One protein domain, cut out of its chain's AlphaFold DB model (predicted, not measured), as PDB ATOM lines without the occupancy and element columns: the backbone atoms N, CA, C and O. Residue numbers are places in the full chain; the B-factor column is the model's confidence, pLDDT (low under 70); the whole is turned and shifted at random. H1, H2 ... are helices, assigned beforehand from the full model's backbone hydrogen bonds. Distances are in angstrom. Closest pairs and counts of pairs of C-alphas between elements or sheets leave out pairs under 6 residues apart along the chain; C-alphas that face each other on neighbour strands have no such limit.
ATOM      1  N   PRO A   2     102.801  45.214  54.324       44.12
ATOM      2  CA  PRO A   2     101.837  44.329  53.677       44.12
ATOM      3  C   PRO A   2     102.416  43.804  52.359       44.12
ATOM      4  O   PRO A   2     103.230  44.472  51.713       44.12
ATOM      5  N   ASN A   3     102.043  42.579  51.996       45.88
ATOM      6  CA  ASN A   3     102.488  41.971  50.751       45.88
ATOM      7  C   ASN A   3     101.746  42.657  49.602       45.88
ATOM      8  O   ASN A   3     100.577  42.378  49.348       45.88
ATOM      9  N   VAL A   4     102.426  43.579  48.921       48.50
ATOM     10  CA  VAL A   4     101.901  44.208  47.706       48.50
ATOM     11  C   VAL A   4     101.894  43.144  46.610       48.50
ATOM     12  O   VAL A   4     102.949  42.677  46.182       48.50
ATOM     13  N   VAL A   5     100.701  42.722  46.189       50.88
ATOM     14  CA  VAL A   5     100.532  41.787  45.075       50.88
ATOM     15  C   VAL A   5     100.840  42.541  43.783       50.88
ATOM     16  O   VAL A   5     100.049  43.360  43.330       50.88
ATOM     17  N   TYR A   6     102.017  42.290  43.209       45.94
ATOM     18  CA  TYR A   6     102.383  42.775  41.880       45.94
ATOM     19  C   TYR A   6     101.827  41.798  40.832       45.94
ATOM     20  O   TYR A   6     102.421  40.756  40.568       45.94
ATOM     21  N   GLY A   7     100.664  42.121  40.271       46.72
ATOM     22  CA  GLY A   7      99.978  41.403  39.191       46.72
ATOM     23  C   GLY A   7      99.020  42.359  38.475       46.72
ATOM     24  O   GLY A   7      98.806  43.453  38.991       46.72
ATOM     25  N   GLU A   8      98.501  41.982  37.296       44.78
ATOM     26  CA  GLU A   8      97.580  42.811  36.492       44.78
ATOM     27  C   GLU A   8      96.550  43.522  37.383       44.78
ATOM     28  O   GLU A   8      95.934  42.891  38.241       44.78
ATOM     29  N   ASP A   9      96.410  44.835  37.187       48.44
ATOM     30  CA  ASP A   9      95.880  45.844  38.123       48.44
ATOM     31  C   ASP A   9      94.413  45.657  38.609       48.44
ATOM     32  O   ASP A   9      93.865  46.544  39.257       48.44
ATOM     33  N   ASN A  10      93.779  44.505  38.360       50.53
ATOM     34  CA  ASN A  10      92.345  44.241  38.543       50.53
ATOM     35  C   ASN A  10      92.028  43.018  39.434       50.53
ATOM     36  O   ASN A  10      90.991  42.381  39.270       50.53
ATOM     37  N   ILE A  11      92.898  42.632  40.375       55.81
ATOM     38  CA  ILE A  11      92.627  41.447  41.224       55.81
ATOM     39  C   ILE A  11      91.461  41.700  42.204       55.81
ATOM     40  O   ILE A  11      90.817  40.754  42.655       55.81
ATOM     41  N   PHE A  12      91.161  42.964  42.534       60.53
ATOM     42  CA  PHE A  12      90.111  43.314  43.490       60.53
ATOM     43  C   PHE A  12      89.315  44.549  43.052       60.53
ATOM     44  O   PHE A  12      89.713  45.693  43.299       60.53
ATOM     45  N   ASP A  13      88.159  44.301  42.439       65.94
ATOM     46  CA  ASP A  13      87.186  45.328  42.080       65.94
ATOM     47  C   ASP A  13      86.028  45.351  43.072       65.94
ATOM     48  O   ASP A  13      85.408  44.331  43.368       65.94
ATOM     49  N   THR A  14      85.719  46.545  43.578       72.81
ATOM     50  CA  THR A  14      84.553  46.780  44.428       72.81
ATOM     51  C   THR A  14      83.605  47.742  43.746       72.81
ATOM     52  O   THR A  14      84.018  48.779  43.217       72.81
ATOM     53  N   TRP A  15      82.324  47.396  43.754       72.06
ATOM     54  CA  TRP A  15      81.243  48.262  43.304       72.06
ATOM     55  C   TRP A  15      80.416  48.660  44.521       72.06
ATOM     56  O   TRP A  15      80.276  47.886  45.466       72.06
ATOM     57  N   GLY A  16      79.899  49.883  44.521       80.62
ATOM     58  CA  GLY A  16      79.172  50.418  45.661       80.62
ATOM     59  C   GLY A  16      78.176  51.487  45.253       80.62
ATOM     60  O   GLY A  16      78.187  51.984  44.127       80.62
ATOM     61  N   PHE A  17      77.321  51.839  46.204       85.31
ATOM     62  CA  PHE A  17      76.280  52.841  46.041       85.31
ATOM     63  C   PHE A  17      76.614  54.066  46.888       85.31
ATOM     64  O   PHE A  17      77.178  53.952  47.975       85.31
ATOM     65  N   ILE A  18      76.264  55.249  46.383       85.94
ATOM     66  CA  ILE A  18      76.432  56.520  47.091       85.94
ATOM     67  C   ILE A  18      75.093  57.249  47.063       85.94
ATOM     68  O   ILE A  18      74.515  57.457  45.995       85.94
ATOM     69  N   VAL A  19      74.621  57.679  48.233       84.38
ATOM     70  CA  VAL A  19      73.451  58.558  48.351       84.38
ATOM     71  C   VAL A  19      73.930  60.000  48.415       84.38
ATOM     72  O   VAL A  19      74.750  60.366  49.256       84.38
ATOM     73  N   ASN A  20      73.411  60.843  47.523       86.69
ATOM     74  CA  ASN A  20      73.673  62.276  47.580       86.69
ATOM     75  C   ASN A  20      72.973  62.875  48.808       86.69
ATOM     76  O   ASN A  20      71.745  62.914  48.856       86.69
ATOM     77  N   ALA A  21      73.754  63.406  49.750       83.06
ATOM     78  CA  ALA A  21      73.258  64.027  50.979       83.06
ATOM     79  C   ALA A  21      72.359  65.261  50.754       83.06
ATOM     80  O   ALA A  21      71.669  65.681  51.673       83.06
ATOM     81  N   ASN A  22      72.345  65.833  49.544       88.25
ATOM     82  CA  ASN A  22      71.450  66.928  49.145       88.25
ATOM     83  C   ASN A  22      70.336  66.462  48.186       88.25
ATOM     84  O   ASN A  22      69.701  67.273  47.508       88.25
ATOM     85  N   GLY A  23      70.148  65.149  48.050       85.75
ATOM     86  CA  GLY A  23      69.133  64.560  47.190       85.75
ATOM     87  C   GLY A  23      67.714  64.815  47.699       85.75
ATOM     88  O   GLY A  23      67.482  65.045  48.880       85.75
ATOM     89  N   LYS A  24      66.730  64.733  46.800       92.81
ATOM     90  CA  LYS A  24      65.312  64.878  47.172       92.81
ATOM     91  C   LYS A  24      64.746  63.664  47.919       92.81
ATOM     92  O   LYS A  24      63.738  63.804  48.592       92.81
ATOM     93  N   ASN A  25      65.386  62.501  47.780       94.88
ATOM     94  CA  ASN A  25      64.891  61.200  48.243       94.88
ATOM     95  C   ASN A  25      65.967  60.468  49.067       94.88
ATOM     96  O   ASN A  25      66.325  59.336  48.754       94.88
ATOM     97  N   ILE A  26      66.554  61.141  50.059       92.69
ATOM     98  CA  ILE A  26      67.665  60.583  50.849       92.69
ATOM     99  C   ILE A  26      67.204  59.356  51.636       92.69
ATOM    100  O   ILE A  26      67.885  58.338  51.600       92.69
ATOM    101  N   GLU A  27      66.042  59.428  52.292       97.00
ATOM    102  CA  GLU A  27      65.513  58.320  53.100       97.00
ATOM    103  C   GLU A  27      65.280  57.069  52.254       97.00
ATOM    104  O   GLU A  27      65.782  56.008  52.601       97.00
ATOM    105  N   LEU A  28      64.630  57.215  51.093       97.25
ATOM    106  CA  LEU A  28      64.442  56.121  50.131       97.25
ATOM    107  C   LEU A  28      65.775  55.559  49.618       97.25
ATOM    108  O   LEU A  28      65.907  54.358  49.413       97.25
ATOM    109  N   GLY A  29      66.776  56.417  49.395       94.19
ATOM    110  CA  GLY A  29      68.112  55.973  48.996       94.19
ATOM    111  C   GLY A  29      68.800  55.146  50.084       94.19
ATOM    112  O   GLY A  29      69.460  54.158  49.775       94.19
ATOM    113  N   MET A  30      68.626  55.528  51.350       94.62
ATOM    114  CA  MET A  30      69.140  54.766  52.489       94.62
ATOM    115  C   MET A  30      68.374  53.457  52.692       94.62
ATOM    116  O   MET A  30      69.005  52.436  52.934       94.62
ATOM    117  N   GLU A  31      67.047  53.470  52.553       96.50
ATOM    118  CA  GLU A  31      66.197  52.273  52.603       96.50
ATOM    119  C   GLU A  31      66.625  51.256  51.544       96.50
ATOM    120  O   GLU A  31      66.910  50.114  51.883       96.50
ATOM    121  N   PHE A  32      66.812  51.700  50.297       94.12
ATOM    122  CA  PHE A  32      67.323  50.854  49.219       94.12
ATOM    123  C   PHE A  32      68.684  50.225  49.549       94.12
ATOM    124  O   PHE A  32      68.892  49.040  49.298       94.12
ATOM    125  N   ILE A  33      69.628  50.999  50.102       92.31
ATOM    126  CA  ILE A  33      70.942  50.461  50.487       92.31
ATOM    127  C   ILE A  33      70.802  49.447  51.620       92.31
ATOM    128  O   ILE A  33      71.450  48.408  51.569       92.31
ATOM    129  N   ASN A  34      69.975  49.733  52.625       92.12
ATOM    130  CA  ASN A  34      69.762  48.818  53.739       92.12
ATOM    131  C   ASN A  34      69.165  47.499  53.248       92.12
ATOM    132  O   ASN A  34      69.740  46.456  53.529       92.12
ATOM    133  N   GLU A  35      68.100  47.547  52.440       92.94
ATOM    134  CA  GLU A  35      67.518  46.350  51.823       92.94
ATOM    135  C   GLU A  35      68.558  45.579  51.008       92.94
ATOM    136  O   GLU A  35      68.660  44.363  51.132       92.94
ATOM    137  N   LEU A  36      69.378  46.264  50.207       90.62
ATOM    138  CA  LEU A  36      70.419  45.610  49.419       90.62
ATOM    139  C   LEU A  36      71.441  44.864  50.292       90.62
ATOM    140  O   LEU A  36      71.981  43.852  49.850       90.62
ATOM    141  N   LEU A  37      71.733  45.368  51.493       90.06
ATOM    142  CA  LEU A  37      72.714  44.798  52.421       90.06
ATOM    143  C   LEU A  37      72.157  43.664  53.296       90.06
ATOM    144  O   LEU A  37      72.953  42.975  53.937       90.06
ATOM    145  N   GLU A  38      70.838  43.453  53.297       92.31
ATOM    146  CA  GLU A  38      70.199  42.330  53.989       92.31
ATOM    147  C   GLU A  38      70.748  40.984  53.491       92.31
ATOM    148  O   GLU A  38      70.950  40.772  52.289       92.31
ATOM    149  N   ASP A  39      70.951  40.061  54.431       92.88
ATOM    150  CA  ASP A  39      71.541  38.737  54.210       92.88
ATOM    151  C   ASP A  39      70.862  37.976  53.067       92.88
ATOM    152  O   ASP A  39      71.528  37.498  52.145       92.88
ATOM    153  N   ASP A  40      69.531  37.909  53.097       92.25
ATOM    154  CA  ASP A  40      68.736  37.172  52.114       92.25
ATOM    155  C   ASP A  40      68.914  37.739  50.699       92.25
ATOM    156  O   ASP A  40      69.061  36.982  49.737       92.25
ATOM    157  N   ASN A  41      68.979  39.066  50.566       91.88
ATOM    158  CA  ASN A  41      69.158  39.731  49.277       91.88
ATOM    159  C   ASN A  41      70.582  39.537  48.743       91.88
ATOM    160  O   ASN A  41      70.771  39.243  47.560       91.88
ATOM    161  N   GLN A  42      71.591  39.637  49.614       91.56
ATOM    162  CA  GLN A  42      72.985  39.355  49.267       91.56
ATOM    163  C   GLN A  42      73.170  37.902  48.803       91.56
ATOM    164  O   GLN A  42      73.819  37.650  47.782       91.56
ATOM    165  N   LEU A  43      72.564  36.945  49.513       92.06
ATOM    166  CA  LEU A  43      72.589  35.531  49.146       92.06
ATOM    167  C   LEU A  43      71.861  35.283  47.826       92.06
ATOM    168  O   LEU A  43      72.413  34.610  46.952       92.06
ATOM    169  N   GLU A  44      70.668  35.855  47.637       91.38
ATOM    170  CA  GLU A  44      69.917  35.729  46.386       91.38
ATOM    171  C   GLU A  44      70.741  36.246  45.202       91.38
ATOM    172  O   GLU A  44      70.854  35.565  44.178       91.38
ATOM    173  N   MET A  45      71.371  37.416  45.337       89.06
ATOM    174  CA  MET A  45      72.256  37.961  44.309       89.06
ATOM    175  C   MET A  45      73.403  36.997  43.995       89.06
ATOM    176  O   MET A  45      73.606  36.666  42.828       89.06
ATOM    177  N   PHE A  46      74.072  36.461  45.019       90.25
ATOM    178  CA  PHE A  46      75.191  35.529  44.860       90.25
ATOM    179  C   PHE A  46      74.818  34.207  44.176       90.25
ATOM    180  O   PHE A  46      75.662  33.558  43.544       90.25
ATOM    181  N   THR A  47      73.553  33.783  44.248       88.75
ATOM    182  CA  THR A  47      73.111  32.594  43.503       88.75
ATOM    183  C   THR A  47      73.213  32.784  41.986       88.75
ATOM    184  O   THR A  47      73.455  31.801  41.281       88.75
ATOM    185  N   LYS A  48      73.146  34.022  41.476       87.25
ATOM    186  CA  LYS A  48      73.167  34.341  40.040       87.25
ATOM    187  C   LYS A  48      74.565  34.152  39.434       87.25
ATOM    188  O   LYS A  48      75.590  34.285  40.103       87.25
ATOM    189  N   GLU A  49      74.607  33.800  38.152       74.44
ATOM    190  CA  GLU A  49      75.859  33.637  37.406       74.44
ATOM    191  C   GLU A  49      76.552  35.001  37.246       74.44
ATOM    192  O   GLU A  49      75.889  35.997  36.956       74.44
ATOM    193  N   TYR A  50      77.871  35.056  37.463       71.00
ATOM    194  CA  TYR A  50      78.679  36.289  37.434       71.00
ATOM    195  C   TYR A  50      78.314  37.363  38.478       71.00
ATOM    196  O   TYR A  50      78.655  38.534  38.303       71.00
ATOM    197  N   SER A  51      77.648  36.990  39.575       77.69
ATOM    198  CA  SER A  51      77.415  37.923  40.681       77.69
ATOM    199  C   SER A  51      78.725  38.300  41.383       77.69
ATOM    200  O   SER A  51      79.552  37.417  41.636       77.69
ATOM    201  N   PRO A  52      78.894  39.575  41.786       78.81
ATOM    202  CA  PRO A  52      79.910  39.960  42.753       78.81
ATOM    203  C   PRO A  52      79.791  39.149  44.045       78.81
ATOM    204  O   PRO A  52      78.712  38.655  44.398       78.81
ATOM    205  N   TYR A  53      80.912  39.043  44.753       85.00
ATOM    206  CA  TYR A  53      80.948  38.434  46.074       85.00
ATOM    207  C   TYR A  53      80.170  39.296  47.087       85.00
ATOM    208  O   TYR A  53      80.350  40.519  47.071       85.00
ATOM    209  N   PRO A  54      79.326  38.703  47.956       88.50
ATOM    210  CA  PRO A  54      78.612  39.440  48.989       88.50
ATOM    211  C   PRO A  54      79.542  40.242  49.888       88.50
ATOM    212  O   PRO A  54      80.629  39.796  50.249       88.50
ATOM    213  N   VAL A  55      79.095  41.429  50.282       82.94
ATOM    214  CA  VAL A  55      79.862  42.280  51.207       82.94
ATOM    215  C   VAL A  55      79.534  41.991  52.669       82.94
ATOM    216  O   VAL A  55      80.294  42.381  53.558       82.94
ATOM    217  N   ASN A  56      78.410  41.319  52.922       78.81
ATOM    218  CA  ASN A  56      77.981  40.953  54.260       78.81
ATOM    219  C   ASN A  56      78.745  39.716  54.756       78.81
ATOM    220  O   ASN A  56      78.870  38.712  54.057       78.81
ATOM    221  N   LYS A  57      79.281  39.818  55.972       68.81
ATOM    222  CA  LYS A  57      80.242  38.873  56.550       68.81
ATOM    223  C   LYS A  57      79.596  37.811  57.431       68.81
ATOM    224  O   LYS A  57      80.256  36.840  57.792       68.81
ATOM    225  N   GLU A  58      78.327  37.983  57.791       83.81
ATOM    226  CA  GLU A  58      77.638  37.058  58.698       83.81
ATOM    227  C   GLU A  58      77.135  35.791  57.979       83.81
ATOM    228  O   GLU A  58      76.889  34.771  58.620       83.81
ATOM    229  N   ILE A  59      77.114  35.805  56.641       89.44
ATOM    230  CA  ILE A  59      76.546  34.759  55.771       89.44
ATOM    231  C   ILE A  59      77.584  33.818  55.126       89.44
ATOM    232  O   ILE A  59      77.303  33.113  54.155       89.44
ATOM    233  N   GLU A  60      78.814  33.775  55.640       88.62
ATOM    234  CA  GLU A  60      79.920  32.986  55.062       88.62
ATOM    235  C   GLU A  60      79.654  31.469  55.002       88.62
ATOM    236  O   GLU A  60      80.131  30.757  54.102       88.62
ATOM    237  N   ASN A  61      78.882  30.948  55.959       90.19
ATOM    238  CA  ASN A  61      78.504  29.537  55.982       90.19
ATOM    239  C   ASN A  61      77.514  29.216  54.855       90.19
ATOM    240  O   ASN A  61      77.657  28.195  54.183       90.19
ATOM    241  N   GLU A  62      76.542  30.092  54.629       93.75
ATOM    242  CA  GLU A  62      75.524  30.007  53.584       93.75
ATOM    243  C   GLU A  62      76.171  30.115  52.203       93.75
ATOM    244  O   GLU A  62      75.924  29.269  51.344       93.75
ATOM    245  N   ILE A  63      77.101  31.058  52.027       91.94
ATOM    246  CA  ILE A  63      77.927  31.180  50.820       91.94
ATOM    247  C   ILE A  63      78.665  29.865  50.534       91.94
ATOM    248  O   ILE A  63      78.597  29.347  49.421       91.94
ATOM    249  N   SER A  64      79.313  29.274  51.546       91.00
ATOM    250  CA  SER A  64      80.051  28.010  51.384       91.00
ATOM    251  C   SER A  64      79.146  26.848  50.951       91.00
ATOM    252  O   SER A  64      79.564  25.997  50.161       91.00
ATOM    253  N   LYS A  65      77.905  26.800  51.459       92.75
ATOM    254  CA  LYS A  65      76.901  25.807  51.043       92.75
ATOM    255  C   LYS A  65      76.535  26.011  49.571       92.75
ATOM    256  O   LYS A  65      76.626  25.057  48.806       92.75
ATOM    257  N   ILE A  66      76.237  27.247  49.163       92.12
ATOM    258  CA  ILE A  66      75.907  27.597  47.770       92.12
ATOM    259  C   ILE A  66      77.058  27.235  46.819       92.12
ATOM    260  O   ILE A  66      76.829  26.671  45.752       92.12
ATOM    261  N   GLU A  67      78.307  27.525  47.189       91.75
ATOM    262  CA  GLU A  67      79.489  27.167  46.390       91.75
ATOM    263  C   GLU A  67      79.614  25.648  46.215       91.75
ATOM    264  O   GLU A  67      79.861  25.161  45.110       91.75
ATOM    265  N   THR A  68      79.379  24.895  47.290       92.19
ATOM    266  CA  THR A  68      79.399  23.428  47.263       92.19
ATOM    267  C   THR A  68      78.282  22.877  46.370       92.19
ATOM    268  O   THR A  68      78.524  21.990  45.554       92.19
ATOM    269  N   GLU A  69      77.068  23.428  46.467       92.62
ATOM    270  CA  GLU A  69      75.922  23.069  45.619       92.62
ATOM    271  C   GLU A  69      76.168  23.386  44.136       92.62
ATOM    272  O   GLU A  69      75.744  22.630  43.260       92.62
ATOM    273  N   LYS A  70      76.914  24.458  43.846       89.88
ATOM    274  CA  LYS A  70      77.389  24.818  42.499       89.88
ATOM    275  C   LYS A  70      78.541  23.932  41.998       89.88
ATOM    276  O   LYS A  70      78.976  24.095  40.861       89.88
ATOM    277  N   GLY A  71      79.041  23.001  42.814       91.75
ATOM    278  CA  GLY A  71      80.143  22.108  42.456       91.75
ATOM    279  C   GLY A  71      81.517  22.784  42.450       91.75
ATOM    280  O   GLY A  71      82.440  22.284  41.804       91.75
ATOM    281  N   ILE A  72      81.672  23.916  43.144       90.56
ATOM    282  CA  ILE A  72      82.978  24.549  43.348       90.56
ATOM    283  C   ILE A  72      83.815  23.648  44.261       90.56
ATOM    284  O   ILE A  72      83.333  23.148  45.276       90.56
ATOM    285  N   ASN A  73      85.077  23.417  43.895       93.25
ATOM    286  CA  ASN A  73      85.942  22.532  44.672       93.25
ATOM    287  C   ASN A  73      86.345  23.156  46.025       93.25
ATOM    288  O   ASN A  73      86.453  24.376  46.170       93.25
ATOM    289  N   GLU A  74      86.614  22.293  47.006       92.12
ATOM    290  CA  GLU A  74      86.938  22.695  48.380       92.12
ATOM    291  C   GLU A  74      88.214  23.544  48.476       92.12
ATOM    292  O   GLU A  74      88.281  24.455  49.300       92.12
ATOM    293  N   GLU A  75      89.208  23.295  47.620       92.81
ATOM    294  CA  GLU A  75      90.452  24.075  47.588       92.81
ATOM    295  C   GLU A  75      90.192  25.536  47.197       92.81
ATOM    296  O   GLU A  75      90.769  26.450  47.787       92.81
ATOM    297  N   SER A  76      89.275  25.774  46.257       88.75
ATOM    298  CA  SER A  76      88.900  27.115  45.796       88.75
ATOM    299  C   SER A  76      88.115  27.864  46.869       88.75
ATOM    300  O   SER A  76      88.404  29.029  47.142       88.75
ATOM    301  N   ILE A  77      87.185  27.178  47.542       90.69
ATOM    302  CA  ILE A  77      86.461  27.724  48.701       90.69
ATOM    303  C   ILE A  77      87.453  28.061  49.828       90.69
ATOM    304  O   ILE A  77      87.366  29.118  50.456       90.69
ATOM    305  N   GLY A  78      88.432  27.186  50.073       91.69
ATOM    306  CA  GLY A  78      89.489  27.398  51.061       91.69
ATOM    307  C   GLY A  78      90.367  28.607  50.737       91.69
ATOM    308  O   GLY A  78      90.614  29.442  51.611       91.69
ATOM    309  N   LEU A  79      90.787  28.745  49.477       89.56
ATOM    310  CA  LEU A  79      91.558  29.890  49.003       89.56
ATOM    311  C   LEU A  79      90.781  31.201  49.167       89.56
ATOM    312  O   LEU A  79      91.332  32.173  49.680       89.56
ATOM    313  N   ARG A  80      89.496  31.223  48.799       88.25
ATOM    314  CA  ARG A  80      88.617  32.383  49.000       88.25
ATOM    315  C   ARG A  80      88.584  32.818  50.464       88.25
ATOM    316  O   ARG A  80      88.858  33.979  50.763       88.25
ATOM    317  N   LYS A  81      88.290  31.891  51.382       89.56
ATOM    318  CA  LYS A  81      88.237  32.168  52.829       89.56
ATOM    319  C   LYS A  81      89.562  32.706  53.355       89.56
ATOM    320  O   LYS A  81      89.582  33.635  54.160       89.56
ATOM    321  N   TYR A  82      90.670  32.138  52.884       89.31
ATOM    322  CA  TYR A  82      91.998  32.634  53.210       89.31
ATOM    323  C   TYR A  82      92.185  34.083  52.740       89.31
ATOM    324  O   TYR A  82      92.582  34.920  53.546       89.31
ATOM    325  N   LEU A  83      91.860  34.403  51.484       84.62
ATOM    326  CA  LEU A  83      92.002  35.756  50.939       84.62
ATOM    327  C   LEU A  83      91.149  36.781  51.696       84.62
ATOM    328  O   LEU A  83      91.671  37.835  52.054       84.62
ATOM    329  N   ILE A  84      89.890  36.456  52.006       83.94
ATOM    330  CA  ILE A  84      89.007  37.326  52.802       83.94
ATOM    331  C   ILE A  84      89.633  37.610  54.168       83.94
ATOM    332  O   ILE A  84      89.811  38.769  54.524       83.94
ATOM    333  N   ASN A  85      90.065  36.574  54.889       87.06
ATOM    334  CA  ASN A  85      90.723  36.735  56.187       87.06
ATOM    335  C   ASN A  85      91.979  37.623  56.084       87.06
ATOM    336  O   ASN A  85      92.202  38.513  56.898       87.06
ATOM    337  N   GLN A  86      92.795  37.448  55.044       84.50
ATOM    338  CA  GLN A  86      93.970  38.296  54.847       84.50
ATOM    339  C   GLN A  86      93.616  39.766  54.549       84.50
ATOM    340  O   GLN A  86      94.350  40.653  54.984       84.50
ATOM    341  N   ILE A  87      92.505  40.038  53.853       79.69
ATOM    342  CA  ILE A  87      91.980  41.400  53.661       79.69
ATOM    343  C   ILE A  87      91.506  41.980  55.001       79.69
ATOM    344  O   ILE A  87      91.838  43.115  55.330       79.69
ATOM    345  N   GLU A  88      90.787  41.204  55.813       81.81
ATOM    346  CA  GLU A  88      90.310  41.639  57.136       81.81
ATOM    347  C   GLU A  88      91.445  41.955  58.110       81.81
ATOM    348  O   GLU A  88      91.349  42.899  58.893       81.81
ATOM    349  N   LEU A  89      92.535  41.192  58.034       85.62
ATOM    350  CA  LEU A  89      93.755  41.432  58.801       85.62
ATOM    351  C   LEU A  89      94.584  42.614  58.267       85.62
ATOM    352  O   LEU A  89      95.583  42.971  58.889       85.62
ATOM    353  N   GLY A  90      94.212  43.204  57.124       77.12
ATOM    354  CA  GLY A  90      94.960  44.286  56.475       77.12
ATOM    355  C   GLY A  90      96.270  43.832  55.821       77.12
ATOM    356  O   GLY A  90      97.136  44.650  55.522       77.12
ATOM    357  N   ASN A  91      96.449  42.527  55.602       77.81
ATOM    358  CA  ASN A  91      97.640  41.990  54.938       77.81
ATOM    359  C   ASN A  91      97.594  42.189  53.419       77.81
ATOM    360  O   ASN A  91      98.649  42.243  52.781       77.81
ATOM    361  N   TYR A  92      96.383  42.318  52.872       71.06
ATOM    362  CA  TYR A  92      96.131  42.786  51.517       71.06
ATOM    363  C   TYR A  92      95.354  44.094  51.568       71.06
ATOM    364  O   TYR A  92      94.297  44.183  52.188       71.06
ATOM    365  N   GLU A  93      95.871  45.093  50.868       60.97
ATOM    366  CA  GLU A  93      95.177  46.347  50.612       60.97
ATOM    367  C   GLU A  93      94.875  46.436  49.119       60.97
ATOM    368  O   GLU A  93      95.608  45.889  48.285       60.97
ATOM    369  N   ARG A  94      93.796  47.143  48.770       59.78
ATOM    370  CA  ARG A  94      93.528  47.481  47.373       59.78
ATOM    371  C   ARG A  94      94.747  48.221  46.829       59.78
ATOM    372  O   ARG A  94      95.232  49.155  47.470       59.78
ATOM    373  N   TYR A  95      95.212  47.847  45.637       54.62
ATOM    374  CA  TYR A  95      96.178  48.667  44.918       54.62
ATOM    375  C   TYR A  95      95.491  49.981  44.541       54.62
ATOM    376  O   TYR A  95      94.868  50.129  43.493       54.62
ATOM    377  N   HIS A  96      95.559  50.957  45.435       53.50
ATOM    378  CA  HIS A  96      95.319  52.327  45.064       53.50
ATOM    379  C   HIS A  96      96.540  52.733  44.246       53.50
ATOM    380  O   HIS A  96      97.575  53.092  44.809       53.50
TER     381      HIS A  96
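AT A GLANCE: This is residues 2 to 96 of the 144 residues of an uncharacterized protein of Proteiniborus sp. DW1 (UniProt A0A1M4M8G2). What is the main shape? It is a loose, open bow of four helices: H4 makes one arm, folds back on H3 as a helical hairpin, H2 sits beside H3, and H1 reaches away from H2 as the other arm. Residues 13 to 20 bridge the open side of the bow, and residues 52 to 55 lie inside it. What is printed? The 95 residues hold four named helices, H1 to H4 in chain order, and no named strand; the class is all helix, with 46 residues in named elements, under half. How large is it? It is loose, with a radius of gyration of the C-alphas of 16.0 A, and spans 47 by 34 by 22 A.

IN THESE COORDINATES: Where is the longest helix? H4, residues 74 to 88, measures 21.1 A from first to last C-alpha and ends at C-alpha 88 (90.310, 41.639, 57.136). Where are the others? H3 is residues 60 to 69, 14.3 A, and H2 is residues 39 to 47, 12.4 A. H1, residues 26 to 37, measures 16.6 A and begins at C-alpha 26 (67.665, 60.583, 50.849).

HOW THE PARTS SIT: What does H4 touch? With residues 74 to 77 alone it only just touches H3, with 3 pairs of C-alphas within 8 A, the closest those of Ser 64 and Ile 77 at 7.0 A. This hairpin has a shallow tilt of 24 degrees, opposite ways. And beyond H3? H2 and H3 touch, the closest C-alphas being Leu 43 and Ile 63 at 7.1 A, at a shallow tilt of 28 degrees, the same way. H1 and H2 are close but not clearly touching, the closest C-alphas being Leu 36 and Gln 42 at 6.8 A, at a steep tilt of 62 degrees; H1 is apart from H3 and H4, and H2 from H4. Are the helix backbones in order? In H1, H2, H3 and H4 every O i to N i+4 pair is within hydrogen-bond range.

THE WHOLE: How far does it reach? The two C-alphas farthest apart, Lys 24 and Glu 75, are 47.9 A apart. Is it continuous? The printed part has no cut; the link from H2 to H3, 12 residues, is long. Where is confidence low? Residues 2 to 13, 57 and 93 to 96 are under 70, while the mean pLDDT of the printed part is 81.7.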